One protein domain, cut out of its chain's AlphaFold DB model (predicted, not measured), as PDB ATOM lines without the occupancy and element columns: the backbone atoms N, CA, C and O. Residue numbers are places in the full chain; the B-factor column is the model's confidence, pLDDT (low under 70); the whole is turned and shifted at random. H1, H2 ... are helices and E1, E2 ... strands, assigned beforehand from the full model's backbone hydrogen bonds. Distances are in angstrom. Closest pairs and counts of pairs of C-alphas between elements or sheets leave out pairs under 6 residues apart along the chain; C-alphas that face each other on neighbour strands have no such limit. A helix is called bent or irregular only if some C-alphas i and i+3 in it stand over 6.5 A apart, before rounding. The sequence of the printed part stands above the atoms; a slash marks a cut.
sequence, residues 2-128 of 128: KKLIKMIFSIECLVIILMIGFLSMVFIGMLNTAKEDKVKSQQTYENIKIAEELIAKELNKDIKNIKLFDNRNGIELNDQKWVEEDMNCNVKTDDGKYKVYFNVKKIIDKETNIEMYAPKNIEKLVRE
ATOM      1  N   LYS A   2     -30.933 -27.398  45.233       74.50
ATOM      2  CA  LYS A   2     -29.860 -26.391  45.458       74.50
ATOM      3  C   LYS A   2     -28.590 -26.912  46.168       74.50
ATOM      4  O   LYS A   2     -27.494 -26.514  45.799       74.50
ATOM      5  N   LYS A   3     -28.721 -27.807  47.162       77.12
ATOM      6  CA  LYS A   3     -27.567 -28.430  47.853       77.12
ATOM      7  C   LYS A   3     -26.756 -29.366  46.942       77.12
ATOM      8  O   LYS A   3     -25.537 -29.323  46.983       77.12
ATOM      9  N   LEU A   4     -27.434 -30.149  46.098       75.06
ATOM     10  CA  LEU A   4     -26.794 -31.059  45.139       75.06
ATOM     11  C   LEU A   4     -26.024 -30.289  44.059       75.06
ATOM     12  O   LEU A   4     -24.882 -30.624  43.782       75.06
ATOM     13  N   ILE A   5     -26.600 -29.204  43.529       80.38
ATOM     14  CA  ILE A   5     -25.935 -28.340  42.538       80.38
ATOM     15  C   ILE A   5     -24.654 -27.718  43.117       80.38
ATOM     16  O   ILE A   5     -23.613 -27.747  42.472       80.38
ATOM     17  N   LYS A   6     -24.697 -27.214  44.361       79.12
ATOM     18  CA  LYS A   6     -23.502 -26.683  45.044       79.12
ATOM     19  C   LYS A   6     -22.422 -27.748  45.262       79.12
ATOM     20  O   LYS A   6     -21.243 -27.435  45.165       79.12
ATOM     21  N   MET A   7     -22.822 -28.984  45.561       81.88
ATOM     22  CA  MET A   7     -21.893 -30.097  45.769       81.88
ATOM     23  C   MET A   7     -21.203 -30.509  44.463       81.88
ATOM     24  O   MET A   7     -19.990 -30.671  44.457       81.88
ATOM     25  N   ILE A   8     -21.950 -30.607  43.358       84.25
ATOM     26  CA  ILE A   8     -21.397 -30.914  42.028       84.25
ATOM     27  C   ILE A   8     -20.412 -29.823  41.595       84.25
ATOM     28  O   ILE A   8     -19.268 -30.132  41.282       84.25
ATOM     29  N   PHE A   9     -20.806 -28.551  41.703       83.19
ATOM     30  CA  PHE A   9     -19.929 -27.420  41.386       83.19
ATOM     31  C   PHE A   9     -18.643 -27.417  42.235       83.19
ATOM     32  O   PHE A   9     -17.553 -27.164  41.734       83.19
ATOM     33  N   SER A  10     -18.744 -27.765  43.524       87.38
ATOM     34  CA  SER A  10     -17.575 -27.879  44.405       87.38
ATOM     35  C   SER A  10     -16.614 -28.995  43.983       87.38
ATOM     36  O   SER A  10     -15.405 -28.839  44.146       87.38
ATOM     37  N   ILE A  11     -17.131 -30.117  43.473       89.75
ATOM     38  CA  ILE A  11     -16.315 -31.233  42.978       89.75
ATOM     39  C   ILE A  11     -15.628 -30.836  41.668       89.75
ATOM     40  O   ILE A  11     -14.432 -31.071  41.518       89.75
ATOM     41  N   GLU A  12     -16.341 -30.175  40.754       87.31
ATOM     42  CA  GLU A  12     -15.772 -29.670  39.496       87.31
ATOM     43  C   GLU A  12     -14.619 -28.688  39.748       87.31
ATOM     44  O   GLU A  12     -13.541 -28.838  39.170       87.31
ATOM     45  N   CYS A  13     -14.787 -27.740  40.677       90.00
ATOM     46  CA  CYS A  13     -13.707 -26.833  41.072       90.00
ATOM     47  C   CYS A  13     -12.494 -27.581  41.647       90.00
ATOM     48  O   CYS A  13     -11.358 -27.236  41.322       90.00
ATOM     49  N   LEU A  14     -12.715 -28.610  42.473       92.88
ATOM     50  CA  LEU A  14     -11.628 -29.411  43.040       92.88
ATOM     51  C   LEU A  14     -10.841 -30.144  41.946       92.88
ATOM     52  O   LEU A  14      -9.611 -30.129  41.964       92.88
ATOM     53  N   VAL A  15     -11.535 -30.741  40.974       93.00
ATOM     54  CA  VAL A  15     -10.897 -31.427  39.841       93.00
ATOM     55  C   VAL A  15     -10.048 -30.451  39.025       93.00
ATOM     56  O   VAL A  15      -8.913 -30.774  38.685       93.00
ATOM     57  N   ILE A  16     -10.540 -29.234  38.770       93.81
ATOM     58  CA  ILE A  16      -9.781 -28.201  38.048       93.81
ATOM     59  C   ILE A  16      -8.504 -27.821  38.807       93.81
ATOM     60  O   ILE A  16      -7.434 -27.752  38.204       93.81
ATOM     61  N   ILE A  17      -8.583 -27.622  40.125       94.69
ATOM     62  CA  ILE A  17      -7.410 -27.293  40.952       94.69
ATOM     63  C   ILE A  17      -6.373 -28.423  40.899       94.69
ATOM     64  O   ILE A  17      -5.183 -28.151  40.733       94.69
ATOM     65  N   LEU A  18      -6.811 -29.682  40.987       94.19
ATOM     66  CA  LEU A  18      -5.916 -30.840  40.882       94.19
ATOM     67  C   LEU A  18      -5.250 -30.926  39.502       94.19
ATOM     68  O   LEU A  18      -4.046 -31.168  39.425       94.19
ATOM     69  N   MET A  19      -5.997 -30.668  38.425       94.62
ATOM     70  CA  MET A  19      -5.459 -30.647  37.059       94.62
ATOM     71  C   MET A  19      -4.414 -29.545  36.871       94.62
ATOM     72  O   MET A  19      -3.363 -29.795  36.281       94.62
ATOM     73  N   ILE A  20      -4.662 -28.345  37.405       95.50
ATOM     74  CA  ILE A  20      -3.693 -27.240  37.376       95.50
ATOM     75  C   ILE A  20      -2.434 -27.625  38.156       95.50
ATOM     76  O   ILE A  20      -1.333 -27.466  37.636       95.50
ATOM     77  N   GLY A  21      -2.583 -28.180  39.362       94.25
ATOM     78  CA  GLY A  21      -1.447 -28.623  40.174       94.25
ATOM     79  C   GLY A  21      -0.594 -29.679  39.465       94.25
ATOM     80  O   GLY A  21       0.634 -29.567  39.443       94.25
ATOM     81  N   PHE A  22      -1.235 -30.660  38.826       94.44
ATOM     82  CA  PHE A  22      -0.548 -31.678  38.033       94.44
ATOM     83  C   PHE A  22       0.201 -31.069  36.842       94.44
ATOM     84  O   PHE A  22       1.385 -31.346  36.654       94.44
ATOM     85  N   LEU A  23      -0.449 -30.188  36.075       94.69
ATOM     86  CA  LEU A  23       0.190 -29.487  34.959       94.69
ATOM     87  C   LEU A  23       1.399 -28.677  35.431       94.69
ATOM     88  O   LEU A  23       2.472 -28.794  34.842       94.69
ATOM     89  N   SER A  24       1.269 -27.904  36.512       93.69
ATOM     90  CA  SER A  24       2.382 -27.137  37.080       93.69
ATOM     91  C   SER A  24       3.560 -28.030  37.474       93.69
ATOM     92  O   SER A  24       4.700 -27.690  37.160       93.69
ATOM     93  N   MET A  25       3.307 -29.184  38.098       93.94
ATOM     94  CA  MET A  25       4.357 -30.153  38.433       93.94
ATOM     95  C   MET A  25       5.079 -30.664  37.178       93.94
ATOM     96  O   MET A  25       6.309 -30.672  37.140       93.94
ATOM     97  N   VAL A  26       4.331 -31.040  36.136       94.44
ATOM     98  CA  VAL A  26       4.897 -31.510  34.862       94.44
ATOM     99  C   VAL A  26       5.740 -30.418  34.195       94.44
ATOM    100  O   VAL A  26       6.865 -30.686  33.772       94.44
ATOM    101  N   PHE A  27       5.249 -29.175  34.153       93.19
ATOM    102  CA  PHE A  27       5.991 -28.041  33.592       93.19
ATOM    103  C   PHE A  27       7.299 -27.765  34.341       93.19
ATOM    104  O   PHE A  27       8.335 -27.563  33.707       93.19
ATOM    105  N   ILE A  28       7.278 -27.790  35.677       93.50
ATOM    106  CA  ILE A  28       8.488 -27.619  36.496       93.50
ATOM    107  C   ILE A  28       9.485 -28.753  36.219       93.50
ATOM    108  O   ILE A  28      10.677 -28.490  36.054       93.50
ATOM    109  N   GLY A  29       9.005 -29.996  36.106       91.06
ATOM    110  CA  GLY A  29       9.832 -31.153  35.757       91.06
ATOM    111  C   GLY A  29      10.539 -30.995  34.408       91.06
ATOM    112  O   GLY A  29      11.756 -31.178  34.324       91.06
ATOM    113  N   MET A  30       9.810 -30.577  33.366       92.44
ATOM    114  CA  MET A  30      10.403 -30.308  32.048       92.44
ATOM    115  C   MET A  30      11.443 -29.187  32.101       92.44
ATOM    116  O   MET A  30      12.518 -29.318  31.519       92.44
ATOM    117  N   LEU A  31      11.154 -28.099  32.821       91.00
ATOM    118  CA  LEU A  31      12.069 -26.964  32.936       91.00
ATOM    119  C   LEU A  31      13.376 -27.351  33.642       91.00
ATOM    120  O   LEU A  31      14.451 -26.931  33.217       91.00
ATOM    121  N   ASN A  32      13.295 -28.164  34.696       89.75
ATOM    122  CA  ASN A  32      14.476 -28.666  35.399       89.75
ATOM    123  C   ASN A  32      15.296 -29.615  34.518       89.75
ATOM    124  O   ASN A  32      16.513 -29.465  34.452       89.75
ATOM    125  N   THR A  33      14.631 -30.507  33.778       89.62
ATOM    126  CA  THR A  33      15.295 -31.421  32.831       89.62
ATOM    127  C   THR A  33      16.039 -30.640  31.746       89.62
ATOM    128  O   THR A  33      17.206 -30.901  31.484       89.62
ATOM    129  N   ALA A  34      15.413 -29.608  31.172       90.62
ATOM    130  CA  ALA A  34      16.045 -28.771  30.152       90.62
ATOM    131  C   ALA A  34      17.271 -28.004  30.684       90.62
ATOM    132  O   ALA A  34      18.259 -27.831  29.968       90.62
ATOM    133  N   LYS A  35      17.227 -27.542  31.942       90.31
ATOM    134  CA  LYS A  35      18.388 -26.916  32.595       90.31
ATOM    135  C   LYS A  35      19.522 -27.917  32.787       90.31
ATOM    136  O   LYS A  35      20.655 -27.608  32.434       90.31
ATOM    137  N   GLU A  36      19.213 -29.103  33.304       91.94
ATOM    138  CA  GLU A  36      20.184 -30.183  33.480       91.94
ATOM    139  C   GLU A  36      20.832 -30.590  32.153       91.94
ATOM    140  O   GLU A  36      22.055 -30.687  32.070       91.94
ATOM    141  N   ASP A  37      20.035 -30.750  31.098       91.62
ATOM    142  CA  ASP A  37      20.519 -31.088  29.761       91.62
ATOM    143  C   ASP A  37      21.496 -30.042  29.233       91.62
ATOM    144  O   ASP A  37      22.562 -30.392  28.720       91.62
ATOM    145  N   LYS A  38      21.172 -28.758  29.412       92.31
ATOM    146  CA  LYS A  38      22.034 -27.652  28.995       92.31
ATOM    147  C   LYS A  38      23.369 -27.661  29.741       92.31
ATOM    148  O   LYS A  38      24.413 -27.532  29.105       92.31
ATOM    149  N   VAL A  39      23.346 -27.820  31.066       93.56
ATOM    150  CA  VAL A  39      24.567 -27.848  31.889       93.56
ATOM    151  C   VAL A  39      25.439 -29.054  31.530       93.56
ATOM    152  O   VAL A  39      26.637 -28.899  31.294       93.56
ATOM    153  N   LYS A  40      24.846 -30.246  31.397       93.38
ATOM    154  CA  LYS A  40      25.584 -31.464  31.027       93.38
ATOM    155  C   LYS A  40      26.147 -31.404  29.609       93.38
ATOM    156  O   LYS A  40      27.254 -31.884  29.377       93.38
ATOM    157  N   SER A  41      25.415 -30.810  28.667       92.50
ATOM    158  CA  SER A  41      25.898 -30.592  27.300       92.50
ATOM    159  C   SER A  41      27.096 -29.640  27.290       92.50
ATOM    160  O   SER A  41      28.136 -29.987  26.739       92.50
ATOM    161  N   GLN A  42      27.013 -28.510  27.999       93.25
ATOM    162  CA  GLN A  42      28.138 -27.583  28.141       93.25
ATOM    163  C   GLN A  42      29.378 -28.272  28.733       93.25
ATOM    164  O   GLN A  42      30.468 -28.175  28.172       93.25
ATOM    165  N   GLN A  43      29.203 -29.020  29.825       95.00
ATOM    166  CA  GLN A  43      30.302 -29.744  30.464       95.00
ATOM    167  C   GLN A  43      30.891 -30.832  29.555       95.00
ATOM    168  O   GLN A  43      32.098 -31.047  29.567       95.00
ATOM    169  N   THR A  44      30.067 -31.488  28.734       94.25
ATOM    170  CA  THR A  44      30.534 -32.467  27.738       94.25
ATOM    171  C   THR A  44      31.519 -31.820  26.762       94.25
ATOM    172  O   THR A  44      32.600 -32.367  26.553       94.25
ATOM    173  N   TYR A  45      31.203 -30.643  26.210       93.81
ATOM    174  CA  TYR A  45      32.117 -29.940  25.298       93.81
ATOM    175  C   TYR A  45      33.455 -29.597  25.963       93.81
ATOM    176  O   TYR A  45      34.516 -29.771  25.362       93.81
ATOM    177  N   GLU A  46      33.424 -29.149  27.218       95.19
ATOM    178  CA  GLU A  46      34.643 -28.875  27.985       95.19
ATOM    179  C   GLU A  46      35.452 -30.149  28.249       95.19
ATOM    180  O   GLU A  46      36.677 -30.149  28.109       95.19
ATOM    181  N   ASN A  47      34.775 -31.249  28.575       95.81
ATOM    182  CA  ASN A  47      35.406 -32.542  28.814       95.81
ATOM    183  C   ASN A  47      36.086 -33.084  27.555       95.81
ATOM    184  O   ASN A  47      37.216 -33.560  27.654       95.81
ATOM    185  N   ILE A  48      35.437 -32.978  26.392       94.69
ATOM    186  CA  ILE A  48      36.012 -33.374  25.098       94.69
ATOM    187  C   ILE A  48      37.300 -32.595  24.847       94.69
ATOM    188  O   ILE A  48      38.338 -33.210  24.626       94.69
ATOM    189  N   LYS A  49      37.275 -31.265  24.997       95.00
ATOM    190  CA  LYS A  49      38.463 -30.428  24.795       95.00
ATOM    191  C   LYS A  49      39.625 -30.836  25.708       95.00
ATOM    192  O   LYS A  49      40.754 -30.982  25.249       95.00
ATOM    193  N   ILE A  50      39.356 -31.049  26.999       96.38
ATOM    194  CA  ILE A  50      40.385 -31.480  27.960       96.38
ATOM    195  C   ILE A  50      40.937 -32.859  27.574       96.38
ATOM    196  O   ILE A  50      42.148 -33.077  27.614       96.38
ATOM    197  N   ALA A  51      40.066 -33.798  27.206       95.75
ATOM    198  CA  ALA A  51      40.471 -35.139  26.799       95.75
ATOM    199  C   ALA A  51      41.324 -35.115  25.522       95.75
ATOM    200  O   ALA A  51      42.362 -35.775  25.480       95.75
ATOM    201  N   GLU A  52      40.940 -34.327  24.518       95.25
ATOM    202  CA  GLU A  52      41.711 -34.134  23.288       95.25
ATOM    203  C   GLU A  52      43.111 -33.586  23.580       95.25
ATOM    204  O   GLU A  52      44.091 -34.129  23.071       95.25
ATOM    205  N   GLU A  53      43.232 -32.576  24.448       96.50
ATOM    206  CA  GLU A  53      44.522 -32.017  24.872       96.50
ATOM    207  C   GLU A  53      45.402 -33.059  25.587       96.50
ATOM    208  O   GLU A  53      46.598 -33.175  25.298       96.50
ATOM    209  N   LEU A  54      44.819 -33.847  26.499       96.94
ATOM    210  CA  LEU A  54      45.527 -34.912  27.217       96.94
ATOM    211  C   LEU A  54      46.027 -36.002  26.261       96.94
ATOM    212  O   LEU A  54      47.185 -36.409  26.346       96.94
ATOM    213  N   ILE A  55      45.174 -36.453  25.340       95.44
ATOM    214  CA  ILE A  55      45.496 -37.516  24.381       95.44
ATOM    215  C   ILE A  55      46.520 -37.035  23.353       95.44
ATOM    216  O   ILE A  55      47.470 -37.758  23.058       95.44
ATOM    217  N   ALA A  56      46.355 -35.823  22.823       94.94
ATOM    218  CA  ALA A  56      47.300 -35.216  21.891       94.94
ATOM    219  C   ALA A  56      48.709 -35.167  22.496       94.94
ATOM    220  O   ALA A  56      49.684 -35.532  21.839       94.94
ATOM    221  N   LYS A  57      48.807 -34.792  23.777       95.31
ATOM    222  CA  LYS A  57      50.072 -34.783  24.514       95.31
ATOM    223  C   LYS A  57      50.647 -36.187  24.710       95.31
ATOM    224  O   LYS A  57      51.835 -36.377  24.467       95.31
ATOM    225  N   GLU A  58      49.829 -37.151  25.129       94.81
ATOM    226  CA  GLU A  58      50.262 -38.532  25.393       94.81
ATOM    227  C   GLU A  58      50.732 -39.249  24.120       94.81
ATOM    228  O   GLU A  58      51.740 -39.952  24.124       94.81
ATOM    229  N   LEU A  59      50.035 -39.030  23.002       93.06
ATOM    230  CA  LEU A  59      50.359 -39.625  21.705       93.06
ATOM    231  C   LEU A  59      51.361 -38.796  20.886       93.06
ATOM    232  O   LEU A  59      51.735 -39.216  19.790       93.06
ATOM    233  N   ASN A  60      51.778 -37.626  21.383       93.62
ATOM    234  CA  ASN A  60      52.593 -36.646  20.660       93.62
ATOM    235  C   ASN A  60      52.026 -36.323  19.260       93.62
ATOM    236  O   ASN A  60      52.715 -36.423  18.240       93.62
ATOM    237  N   LYS A  61      50.736 -35.972  19.209       91.50
ATOM    238  CA  LYS A  61      50.004 -35.632  17.982       91.50
ATOM    239  C   LYS A  61      49.398 -34.242  18.050       91.50
ATOM    240  O   LYS A  61      49.174 -33.689  19.118       91.50
ATOM    241  N   ASP A  62      49.098 -33.697  16.877       92.25
ATOM    242  CA  ASP A  62      48.286 -32.491  16.768       92.25
ATOM    243  C   ASP A  62      46.854 -32.787  17.237       92.25
ATOM    244  O   ASP A  62      46.267 -33.799  16.846       92.25
ATOM    245  N   ILE A  63      46.293 -31.889  18.047       92.06
ATOM    246  CA  ILE A  63      44.933 -31.999  18.579       92.06
ATOM    247  C   ILE A  63      43.884 -32.141  17.466       92.06
ATOM    248  O   ILE A  63      42.922 -32.881  17.633       92.06
ATOM    249  N   LYS A  64      44.109 -31.544  16.284       90.19
ATOM    250  CA  LYS A  64      43.195 -31.643  15.128       90.19
ATOM    251  C   LYS A  64      43.044 -33.067  14.578       90.19
ATOM    252  O   LYS A  64      42.117 -33.335  13.817       90.19
ATOM    253  N   ASN A  65      43.976 -33.954  14.927       87.38
ATOM    254  CA  ASN A  65      43.979 -35.356  14.522       87.38
ATOM    255  C   ASN A  65      43.381 -36.269  15.605       87.38
ATOM    256  O   ASN A  65      43.371 -37.487  15.431       87.38
ATOM    257  N   ILE A  66      42.920 -35.707  16.726       89.94
ATOM    258  CA  ILE A  66      42.247 -36.445  17.787       89.94
ATOM    259  C   ILE A  66      40.743 -36.298  17.585       89.94
ATOM    260  O   ILE A  66      40.221 -35.196  17.475       89.94
ATOM    261  N   LYS A  67      40.050 -37.434  17.515       89.69
ATOM    262  CA  LYS A  67      38.588 -37.502  17.554       89.69
ATOM    263  C   LYS A  67      38.172 -38.562  18.548       89.69
ATOM    264  O   LYS A  67      38.710 -39.673  18.513       89.69
ATOM    265  N   LEU A  68      37.226 -38.210  19.409       91.81
ATOM    266  CA  LEU A  68      36.768 -39.070  20.490       91.81
ATOM    267  C   LEU A  68      35.444 -39.733  20.121       91.81
ATOM    268  O   LEU A  68      34.493 -39.078  19.698       91.81
ATOM    269  N   PHE A  69      35.376 -41.039  20.329       91.06
ATOM    270  CA  PHE A  69      34.204 -41.855  20.050       91.06
ATOM    271  C   PHE A  69      33.755 -42.579  21.316       91.06
ATOM    272  O   PHE A  69      34.577 -43.034  22.111       91.06
ATOM    273  N   ASP A  70      32.444 -42.711  21.478       86.38
ATOM    274  CA  ASP A  70      31.829 -43.514  22.524       86.38
ATOM    275  C   ASP A  70      32.209 -44.995  22.377       86.38
ATOM    276  O   ASP A  70      32.260 -45.557  21.275       86.38
ATOM    277  N   ASN A  71      32.451 -45.642  23.515       79.00
ATOM    278  CA  ASN A  71      32.920 -47.023  23.563       79.00
ATOM    279  C   ASN A  71      31.825 -48.060  23.306       79.00
ATOM    280  O   ASN A  71      32.150 -49.211  23.016       79.00
ATOM    281  N   ARG A  72      30.547 -47.684  23.415       72.31
ATOM    282  CA  ARG A  72      29.402 -48.592  23.272       72.31
ATOM    283  C   ARG A  72      28.924 -48.630  21.824       72.31
ATOM    284  O   ARG A  72      28.697 -49.707  21.280       72.31
ATOM    285  N   ASN A  73      28.823 -47.460  21.197       75.38
ATOM    286  CA  ASN A  73      28.154 -47.297  19.905       75.38
ATOM    287  C   ASN A  73      29.077 -46.777  18.789       75.38
ATOM    288  O   ASN A  73      28.665 -46.740  17.632       75.38
ATOM    289  N   GLY A  74      30.312 -46.359  19.106       78.25
ATOM    290  CA  GLY A  74      31.263 -45.820  18.124       78.25
ATOM    291  C   GLY A  74      30.847 -44.474  17.517       78.25
ATOM    292  O   GLY A  74      31.376 -44.089  16.473       78.25
ATOM    293  N   ILE A  75      29.894 -43.789  18.152       84.56
ATOM    294  CA  ILE A  75      29.399 -42.457  17.784       84.56
ATOM    295  C   ILE A  75      30.371 -41.414  18.342       84.56
ATOM    296  O   ILE A  75      30.935 -41.614  19.412       84.56
ATOM    297  N   GLU A  76      30.598 -40.321  17.621       86.00
ATOM    298  CA  GLU A  76      31.442 -39.222  18.103       86.00
ATOM    299  C   GLU A  76      30.839 -38.605  19.381       86.00
ATOM    300  O   GLU A  76      29.624 -38.419  19.469       86.00
ATOM    301  N   LEU A  77      31.667 -38.311  20.391       84.75
ATOM    302  CA  LEU A  77      31.178 -37.886  21.716       84.75
ATOM    303  C   LEU A  77      30.447 -36.532  21.716       84.75
ATOM    304  O   LEU A  77      29.760 -36.217  22.682       84.75
ATOM    305  N   ASN A  78      30.552 -35.755  20.639       72.94
ATOM    306  CA  ASN A  78      30.005 -34.399  20.521       72.94
ATOM    307  C   ASN A  78      28.483 -34.322  20.751       72.94
ATOM    308  O   ASN A  78      27.982 -33.267  21.136       72.94
ATOM    309  N   ASP A  79      27.771 -35.434  20.542       67.31
ATOM    310  CA  ASP A  79      26.308 -35.516  20.625       67.31
ATOM    311  C   ASP A  79      25.802 -36.278  21.866       67.31
ATOM    312  O   ASP A  79      24.600 -36.524  22.005       67.31
ATOM    313  N   GLN A  80      26.689 -36.684  22.780       79.19
ATOM    314  CA  GLN A  80      26.329 -37.504  23.941       79.19
ATOM    315  C   GLN A  80      26.701 -36.832  25.258       79.19
ATOM    316  O   GLN A  80      27.708 -36.150  25.358       79.19
ATOM    317  N   LYS A  81      25.903 -37.058  26.308       85.00
ATOM    318  CA  LYS A  81      26.255 -36.600  27.658       85.00
ATOM    319  C   LYS A  81      27.452 -37.406  28.157       85.00
ATOM    320  O   LYS A  81      27.299 -38.573  28.500       85.00
ATOM    321  N   TRP A  82      28.618 -36.774  28.235       91.88
ATOM    322  CA  TRP A  82      29.863 -37.408  28.672       91.88
ATOM    323  C   TRP A  82      30.393 -36.719  29.931       91.88
ATOM    324  O   TRP A  82      31.338 -35.931  29.911       91.88
ATOM    325  N   VAL A  83      29.691 -36.968  31.038       92.38
ATOM    326  CA  VAL A  83      29.899 -36.313  32.344       92.38
ATOM    327  C   VAL A  83      29.837 -37.299  33.517       92.38
ATOM    328  O   VAL A  83      29.758 -36.870  34.667       92.38
ATOM    329  N   GLU A  84      29.818 -38.602  33.228       91.00
ATOM    330  CA  GLU A  84      29.750 -39.701  34.203       91.00
ATOM    331  C   GLU A  84      31.137 -40.003  34.799       91.00
ATOM    332  O   GLU A  84      32.154 -39.538  34.286       91.00
ATOM    333  N   GLU A  85      31.190 -40.745  35.907       91.88
ATOM    334  CA  GLU A  85      32.441 -41.039  36.625       91.88
ATOM    335  C   GLU A  85      33.366 -41.985  35.838       91.88
ATOM    336  O   GLU A  85      34.589 -41.840  35.871       91.88
ATOM    337  N   ASP A  86      32.799 -42.919  35.075       89.62
ATOM    338  CA  ASP A  86      33.516 -43.911  34.277       89.62
ATOM    339  C   ASP A  86      33.930 -43.358  32.903       89.62
ATOM    340  O   ASP A  86      33.609 -43.912  31.851       89.62
ATOM    341  N   MET A  87      34.697 -42.266  32.881       91.81
ATOM    342  CA  MET A  87      35.137 -41.656  31.622       91.81
ATOM    343  C   MET A  87      36.136 -42.525  30.865       91.81
ATOM    344  O   MET A  87      37.310 -42.654  31.223       91.81
ATOM    345  N   ASN A  88      35.673 -43.069  29.745       93.44
ATOM    346  CA  ASN A  88      36.495 -43.758  28.765       93.44
ATOM    347  C   ASN A  88      36.006 -43.461  27.342       93.44
ATOM    348  O   ASN A  88      34.826 -43.176  27.131       93.44
ATOM    349  N   CYS A  89      36.918 -43.502  26.373       93.56
ATOM    350  CA  CYS A  89      36.607 -43.252  24.967       93.56
ATOM    351  C   CYS A  89      37.544 -44.011  24.023       93.56
ATOM    352  O   CYS A  89      38.607 -44.499  24.423       93.56
ATOM    353  N   ASN A  90      37.134 -44.092  22.764       93.69
ATOM    354  CA  ASN A  90      37.924 -44.606  21.664       93.69
ATOM    355  C   ASN A  90      38.480 -43.430  20.866       93.69
ATOM    356  O   ASN A  90      37.779 -42.456  20.596       93.69
ATOM    357  N   VAL A  91      39.723 -43.547  20.429       92.44
ATOM    358  CA  VAL A  91      40.416 -42.551  19.619       92.44
ATOM    359  C   VAL A  91      40.890 -43.229  18.350       92.44
ATOM    360  O   VAL A  91      41.528 -44.281  18.401       92.44
ATOM    361  N   LYS A  92      40.580 -42.634  17.200       86.88
ATOM    362  CA  LYS A  92      41.118 -43.074  15.910       86.88
ATOM    363  C   LYS A  92      42.167 -42.082  15.445       86.88
ATOM    364  O   LYS A  92      41.865 -40.902  15.297       86.88
ATOM    365  N   THR A  93      43.362 -42.579  15.179       82.69
ATOM    366  CA  THR A  93      44.480 -41.818  14.625       82.69
ATOM    367  C   THR A  93      45.105 -42.590  13.464       82.69
ATOM    368  O   THR A  93      44.805 -43.763  13.246       82.69
ATOM    369  N   ASP A  94      46.002 -41.950  12.713       82.00
ATOM    370  CA  ASP A  94      46.596 -42.543  11.499       82.00
ATOM    371  C   ASP A  94      47.387 -43.845  11.743       82.00
ATOM    372  O   ASP A  94      47.552 -44.663  10.845       82.00
ATOM    373  N   ASP A  95      47.892 -44.043  12.960       82.56
ATOM    374  CA  ASP A  95      48.700 -45.192  13.381       82.56
ATOM    375  C   ASP A  95      47.884 -46.298  14.065       82.56
ATOM    376  O   ASP A  95      48.428 -47.370  14.336       82.56
ATOM    377  N   GLY A  96      46.604 -46.087  14.364       85.00
ATOM    378  CA  GLY A  96      45.789 -47.108  15.008       85.00
ATOM    379  C   GLY A  96      44.569 -46.575  15.741       85.00
ATOM    380  O   GLY A  96      44.214 -45.399  15.675       85.00
ATOM    381  N   LYS A  97      43.909 -47.492  16.441       90.81
ATOM    382  CA  LYS A  97      42.815 -47.173  17.349       90.81
ATOM    383  C   LYS A  97      43.285 -47.375  18.774       90.81
ATOM    384  O   LYS A  97      44.005 -48.330  19.066       90.81
ATOM    385  N   TYR A  98      42.873 -46.471  19.641       92.69
ATOM    386  CA  TYR A  98      43.223 -46.495  21.047       92.69
ATOM    387  C   TYR A  98      41.965 -46.435  21.888       92.69
ATOM    388  O   TYR A  98      41.063 -45.655  21.598       92.69
ATOM    389  N   LYS A  99      41.941 -47.204  22.968       94.06
ATOM    390  CA  LYS A  99      40.975 -47.065  24.046       94.06
ATOM    391  C   LYS A  99      41.638 -46.346  25.211       94.06
ATOM    392  O   LYS A  99      42.686 -46.784  25.698       94.06
ATOM    393  N   VAL A 100      41.039 -45.246  25.644       95.19
ATOM    394  CA  VAL A 100      41.581 -44.353  26.671       95.19
ATOM    395  C   VAL A 100      40.661 -44.354  27.884       95.19
ATOM    396  O   VAL A 100      39.441 -44.273  27.750       95.19
ATOM    397  N   TYR A 101      41.267 -44.453  29.061       95.88
ATOM    398  CA  TYR A 101      40.623 -44.395  30.368       95.88
ATOM    399  C   TYR A 101      41.187 -43.194  31.124       95.88
ATOM    400  O   TYR A 101      42.401 -42.961  31.097       95.88
ATOM    401  N   PHE A 102      40.321 -42.432  31.784       96.88
ATOM    402  CA  PHE A 102      40.707 -41.214  32.486       96.88
ATOM    403  C   PHE A 102      40.522 -41.362  33.989       96.88
ATOM    404  O   PHE A 102      39.472 -41.799  34.450       96.88
ATOM    405  N   ASN A 103      41.489 -40.859  34.759       97.19
ATOM    406  CA  ASN A 103      41.176 -40.463  36.124       97.19
ATOM    407  C   ASN A 103      40.335 -39.191  36.060       97.19
ATOM    408  O   ASN A 103      40.702 -38.231  35.370       97.19
ATOM    409  N   VAL A 104      39.246 -39.159  36.818       97.69
ATOM    410  CA  VAL A 104      38.298 -38.045  36.802       97.69
ATOM    411  C   VAL A 104      38.424 -37.154  38.035       97.69
ATOM    412  O   VAL A 104      38.970 -37.529  39.076       97.69
ATOM    413  N   LYS A 105      37.917 -35.930  37.914       97.25
ATOM    414  CA  LYS A 105      37.634 -35.030  39.033       97.25
ATOM    415  C   LYS A 105      36.142 -34.721  39.061       97.25
ATOM    416  O   LYS A 105      35.538 -34.500  38.014       97.25
ATOM    417  N   LYS A 106      35.578 -34.658  40.262       97.25
ATOM    418  CA  LYS A 106      34.196 -34.233  40.487       97.25
ATOM    419  C   LYS A 106      34.061 -32.718  40.317       97.25
ATOM    420  O   LYS A 106      34.905 -31.956  40.796       97.25
ATOM    421  N   ILE A 107      32.991 -32.299  39.658       95.50
ATOM    422  CA  ILE A 107      32.578 -30.914  39.436       95.50
ATOM    423  C   ILE A 107      31.132 -30.790  39.912       95.50
ATOM    424  O   ILE A 107      30.312 -31.669  39.668       95.50
ATOM    425  N   ILE A 108      30.821 -29.704  40.614       94.56
ATOM    426  CA  ILE A 108      29.451 -29.379  41.010       94.56
ATOM    427  C   ILE A 108      29.115 -28.045  40.365       94.56
ATOM    428  O   ILE A 108      29.795 -27.045  40.626       94.56
ATOM    429  N   ASP A 109      28.091 -28.032  39.516       92.06
ATOM    430  CA  ASP A 109      27.590 -26.786  38.950       92.06
ATOM    431  C   ASP A 109      26.949 -25.940  40.054       92.06
ATOM    432  O   ASP A 109      26.087 -26.406  40.798       92.06
ATOM    433  N   LYS A 110      27.378 -24.685  40.186       90.00
ATOM    434  CA  LYS A 110      26.962 -23.831  41.307       90.00
ATOM    435  C   LYS A 110      25.511 -23.368  41.199       90.00
ATOM    436  O   LYS A 110      24.910 -23.062  42.223       90.00
ATOM    437  N   GLU A 111      24.968 -23.281  39.986       87.00
ATOM    438  CA  GLU A 111      23.614 -22.770  39.751       87.00
ATOM    439  C   GLU A 111      22.558 -23.865  39.904       87.00
ATOM    440  O   GLU A 111      21.495 -23.644  40.484       87.00
ATOM    441  N   THR A 112      22.852 -25.053  39.386       88.00
ATOM    442  CA  THR A 112      21.928 -26.191  39.343       88.00
ATOM    443  C   THR A 112      22.204 -27.233  40.424       88.00
ATOM    444  O   THR A 112      21.361 -28.098  40.652       88.00
ATOM    445  N   ASN A 113      23.349 -27.147  41.115       91.06
ATOM    446  CA  ASN A 113      23.834 -28.131  42.090       91.06
ATOM    447  C   ASN A 113      23.944 -29.553  41.507       91.06
ATOM    448  O   ASN A 113      23.815 -30.547  42.224       91.06
ATOM    449  N   ILE A 114      24.155 -29.649  40.192       92.31
ATOM    450  CA  ILE A 114      24.302 -30.918  39.484       92.31
ATOM    451  C   ILE A 114      25.747 -31.382  39.610       92.31
ATOM    452  O   ILE A 114      26.692 -30.649  39.314       92.31
ATOM    453  N   GLU A 115      25.896 -32.626  40.042       94.75
ATOM    454  CA  GLU A 115      27.168 -33.324  40.098       94.75
ATOM    455  C   GLU A 115      27.537 -33.894  38.727       94.75
ATOM    456  O   GLU A 115      26.733 -34.554  38.065       94.75
ATOM    457  N   MET A 116      28.768 -33.626  38.312       95.94
ATOM    458  CA  MET A 116      29.359 -34.047  37.048       95.94
ATOM    459  C   MET A 116      30.824 -34.413  37.265       95.94
ATOM    460  O   MET A 116      31.416 -34.129  38.310       95.94
ATOM    461  N   TYR A 117      31.430 -35.008  36.250       96.88
ATOM    462  CA  TYR A 117      32.836 -35.376  36.252       96.88
ATOM    463  C   TYR A 117      33.548 -34.746  35.058       96.88
ATOM    464  O   TYR A 117      32.915 -34.361  34.072       96.88
ATOM    465  N   ALA A 118      34.868 -34.611  35.167       97.00
ATOM    466  CA  ALA A 118      35.737 -34.177  34.080       97.00
ATOM    467  C   ALA A 118      37.057 -34.952  34.080       97.00
ATOM    468  O   ALA A 118      37.545 -35.316  35.159       97.00
ATOM    469  N   PRO A 119      37.699 -35.126  32.912       97.38
ATOM    470  CA  PRO A 119      39.019 -35.733  32.835       97.38
ATOM    471  C   PRO A 119      40.050 -34.915  33.623       97.38
ATOM    472  O   PRO A 119      40.089 -33.681  33.558       97.38
ATOM    473  N   LYS A 120      40.904 -35.601  34.384       97.19
ATOM    474  CA  LYS A 120      42.035 -35.004  35.109       97.19
ATOM    475  C   LYS A 120      43.365 -35.385  34.468       97.19
ATOM    476  O   LYS A 120      44.210 -34.519  34.265       97.19
ATOM    477  N   ASN A 121      43.559 -36.670  34.194       97.12
ATOM    478  CA  ASN A 121      44.698 -37.208  33.456       97.12
ATOM    479  C   ASN A 121      44.331 -38.573  32.849       97.12
ATOM    480  O   ASN A 121      43.282 -39.134  33.169       97.12
ATOM    481  N   ILE A 122      45.188 -39.086  31.969       97.19
ATOM    482  CA  ILE A 122      45.038 -40.428  31.405       97.19
ATOM    483  C   ILE A 122      45.471 -41.440  32.464       97.19
ATOM    484  O   ILE A 122      46.599 -41.401  32.950       97.19
ATOM    485  N   GLU A 123      44.558 -42.335  32.824       96.56
ATOM    486  CA  GLU A 123      44.856 -43.489  33.669       96.56
ATOM    487  C   GLU A 123      45.541 -44.578  32.841       96.56
ATOM    488  O   GLU A 123      46.552 -45.151  33.246       96.56
ATOM    489  N   LYS A 124      44.975 -44.869  31.666       95.50
ATOM    490  CA  LYS A 124      45.418 -45.967  30.814       95.50
ATOM    491  C   LYS A 124      45.095 -45.684  29.354       95.50
ATOM    492  O   LYS A 124      43.992 -45.251  29.028       95.50
ATOM    493  N   LEU A 125      46.034 -46.016  28.476       94.56
ATOM    494  CA  LEU A 125      45.870 -45.968  27.028       94.56
ATOM    495  C   LEU A 125      46.248 -47.331  26.440       94.56
ATOM    496  O   LEU A 125      47.332 -47.851  26.703       94.56
ATOM    497  N   VAL A 126      45.330 -47.942  25.690       93.50
ATOM    498  CA  VAL A 126      45.479 -49.292  25.127       93.50
ATOM    499  C   VAL A 126      45.274 -49.227  23.627       93.50
ATOM    500  O   VAL A 126      44.246 -48.734  23.178       93.50
ATOM    501  N   ARG A 127      46.230 -49.732  22.853       91.44
ATOM    502  CA  ARG A 127      46.061 -49.905  21.408       91.44
ATOM    503  C   ARG A 127      45.187 -51.131  21.137       91.44
ATOM    504  O   ARG A 127      45.436 -52.176  21.740       91.44
ATOM    505  N   GLU A 128      44.187 -50.980  20.273       83.88
ATOM    506  CA  GLU A 128      43.390 -52.100  19.741       83.88
ATOM    507  C   GLU A 128      44.129 -52.860  18.635       83.88
ATOM    508  O   GLU A 128      44.876 -52.213  17.859       83.88
TER     509      GLU A 128
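AT A GLANCE: This is residues 2 to 128 of the 128 residues of an uncharacterized protein of Bacillus mycoides (UniProt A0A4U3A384). A small, strongly twisted sheet of three strands, E1, E2 and E3, together with a long looping stretch of residues 59 to 87, makes a compact head at one end of a single very long helix, H1. The last part of H1, residues 39 to 58, only grazes the sheet, while residues 2 to 31 of the same helix stand free and stick out from the head as a long arm; without them the body spans 44 by 23 by 21 A. The printed part has 127 residues with one named helix and three named strands, in the order H1, E1, E2, E3 along the chain; the sheet's order is E1 - E2 - E3, all antiparallel, and the class is mixed, helices and strands. The whole is extended, with a radius of gyration of the C-alphas of 24.0 A, and it spans 87 by 29 by 21 A along its three main axes.

IN THESE COORDINATES: The sheet begins with E1, residues 88 to 93, which measures 16.4 A from first to last C-alpha; the C-alpha of Asn 88 is at (36.495, -43.758, 28.765). E2, residues 96 to 108, is 35.5 A long from first to last C-alpha and bends by 56 degrees at residue 105. E3, residues 115 to 127, is 31.3 A long and bends by 66 degrees at residue 121; it ends with the C-alpha of Arg 127 at (46.061, -49.905, 21.408). The helix H1, residues 2 to 58, is 83.5 A long from first to last C-alpha. It runs from the C-alpha of Lys 2 at (-29.860, -26.391, 45.458) to that of Glu 58 at (50.262, -38.532, 25.393), and it is not bent.

HOW THE PARTS SIT: The three strands form a meander, each strand the antiparallel neighbour of the one before. E2 is the inner strand, and E1 and E3 are the edge strands. E1 and E2 are a hairpin with a tight link of 2 residues, and the angle between their directions is 142 degrees. N 91 and O 98 of this pair are within hydrogen-bond range at 2.8 A, as are N 100 and O 89 at 2.8 A. E2 and E3 are a hairpin too, with a short link of 6 residues and an angle of 157 degrees between their directions. Here N 105 and O 118 are within hydrogen-bond range at 2.8 A, and so are N 99 and O 126 at 2.8 A. The sheet's C-alphas lie up to 5.6 A off the best plane through them. H1 is on the sheet but only grazes it, with its residues 39 to 58. H1 and E3 have 10 pairs of C-alphas within 8 A, and the closest C-alphas of the two are those of Asn 47 and Ala 118, 5.5 A apart. H1 and E2 are near each other, with 7 pairs of C-alphas within 10 A. H1 and E1 are also near each other, with 5 such pairs. In H1 every O i to N i+4 pair is within hydrogen-bond range.

THE WHOLE: The two C-alphas farthest apart in the domain are those of Lys 2 and Asp 95, 86.9 A apart. Without residues 2 to 31 the body has 97 residues, spans 44 by 23 by 21 A and has a radius of gyration of 13.5 A. The link from H1 to E1 is long, with 29 residues, 59 to 87, and holds no named element. The printed part has no cut and ends at residue 128, the chain's last residue. The mean pLDDT of the printed part is 90.7, and one printed residue, Asp 79, is under 70.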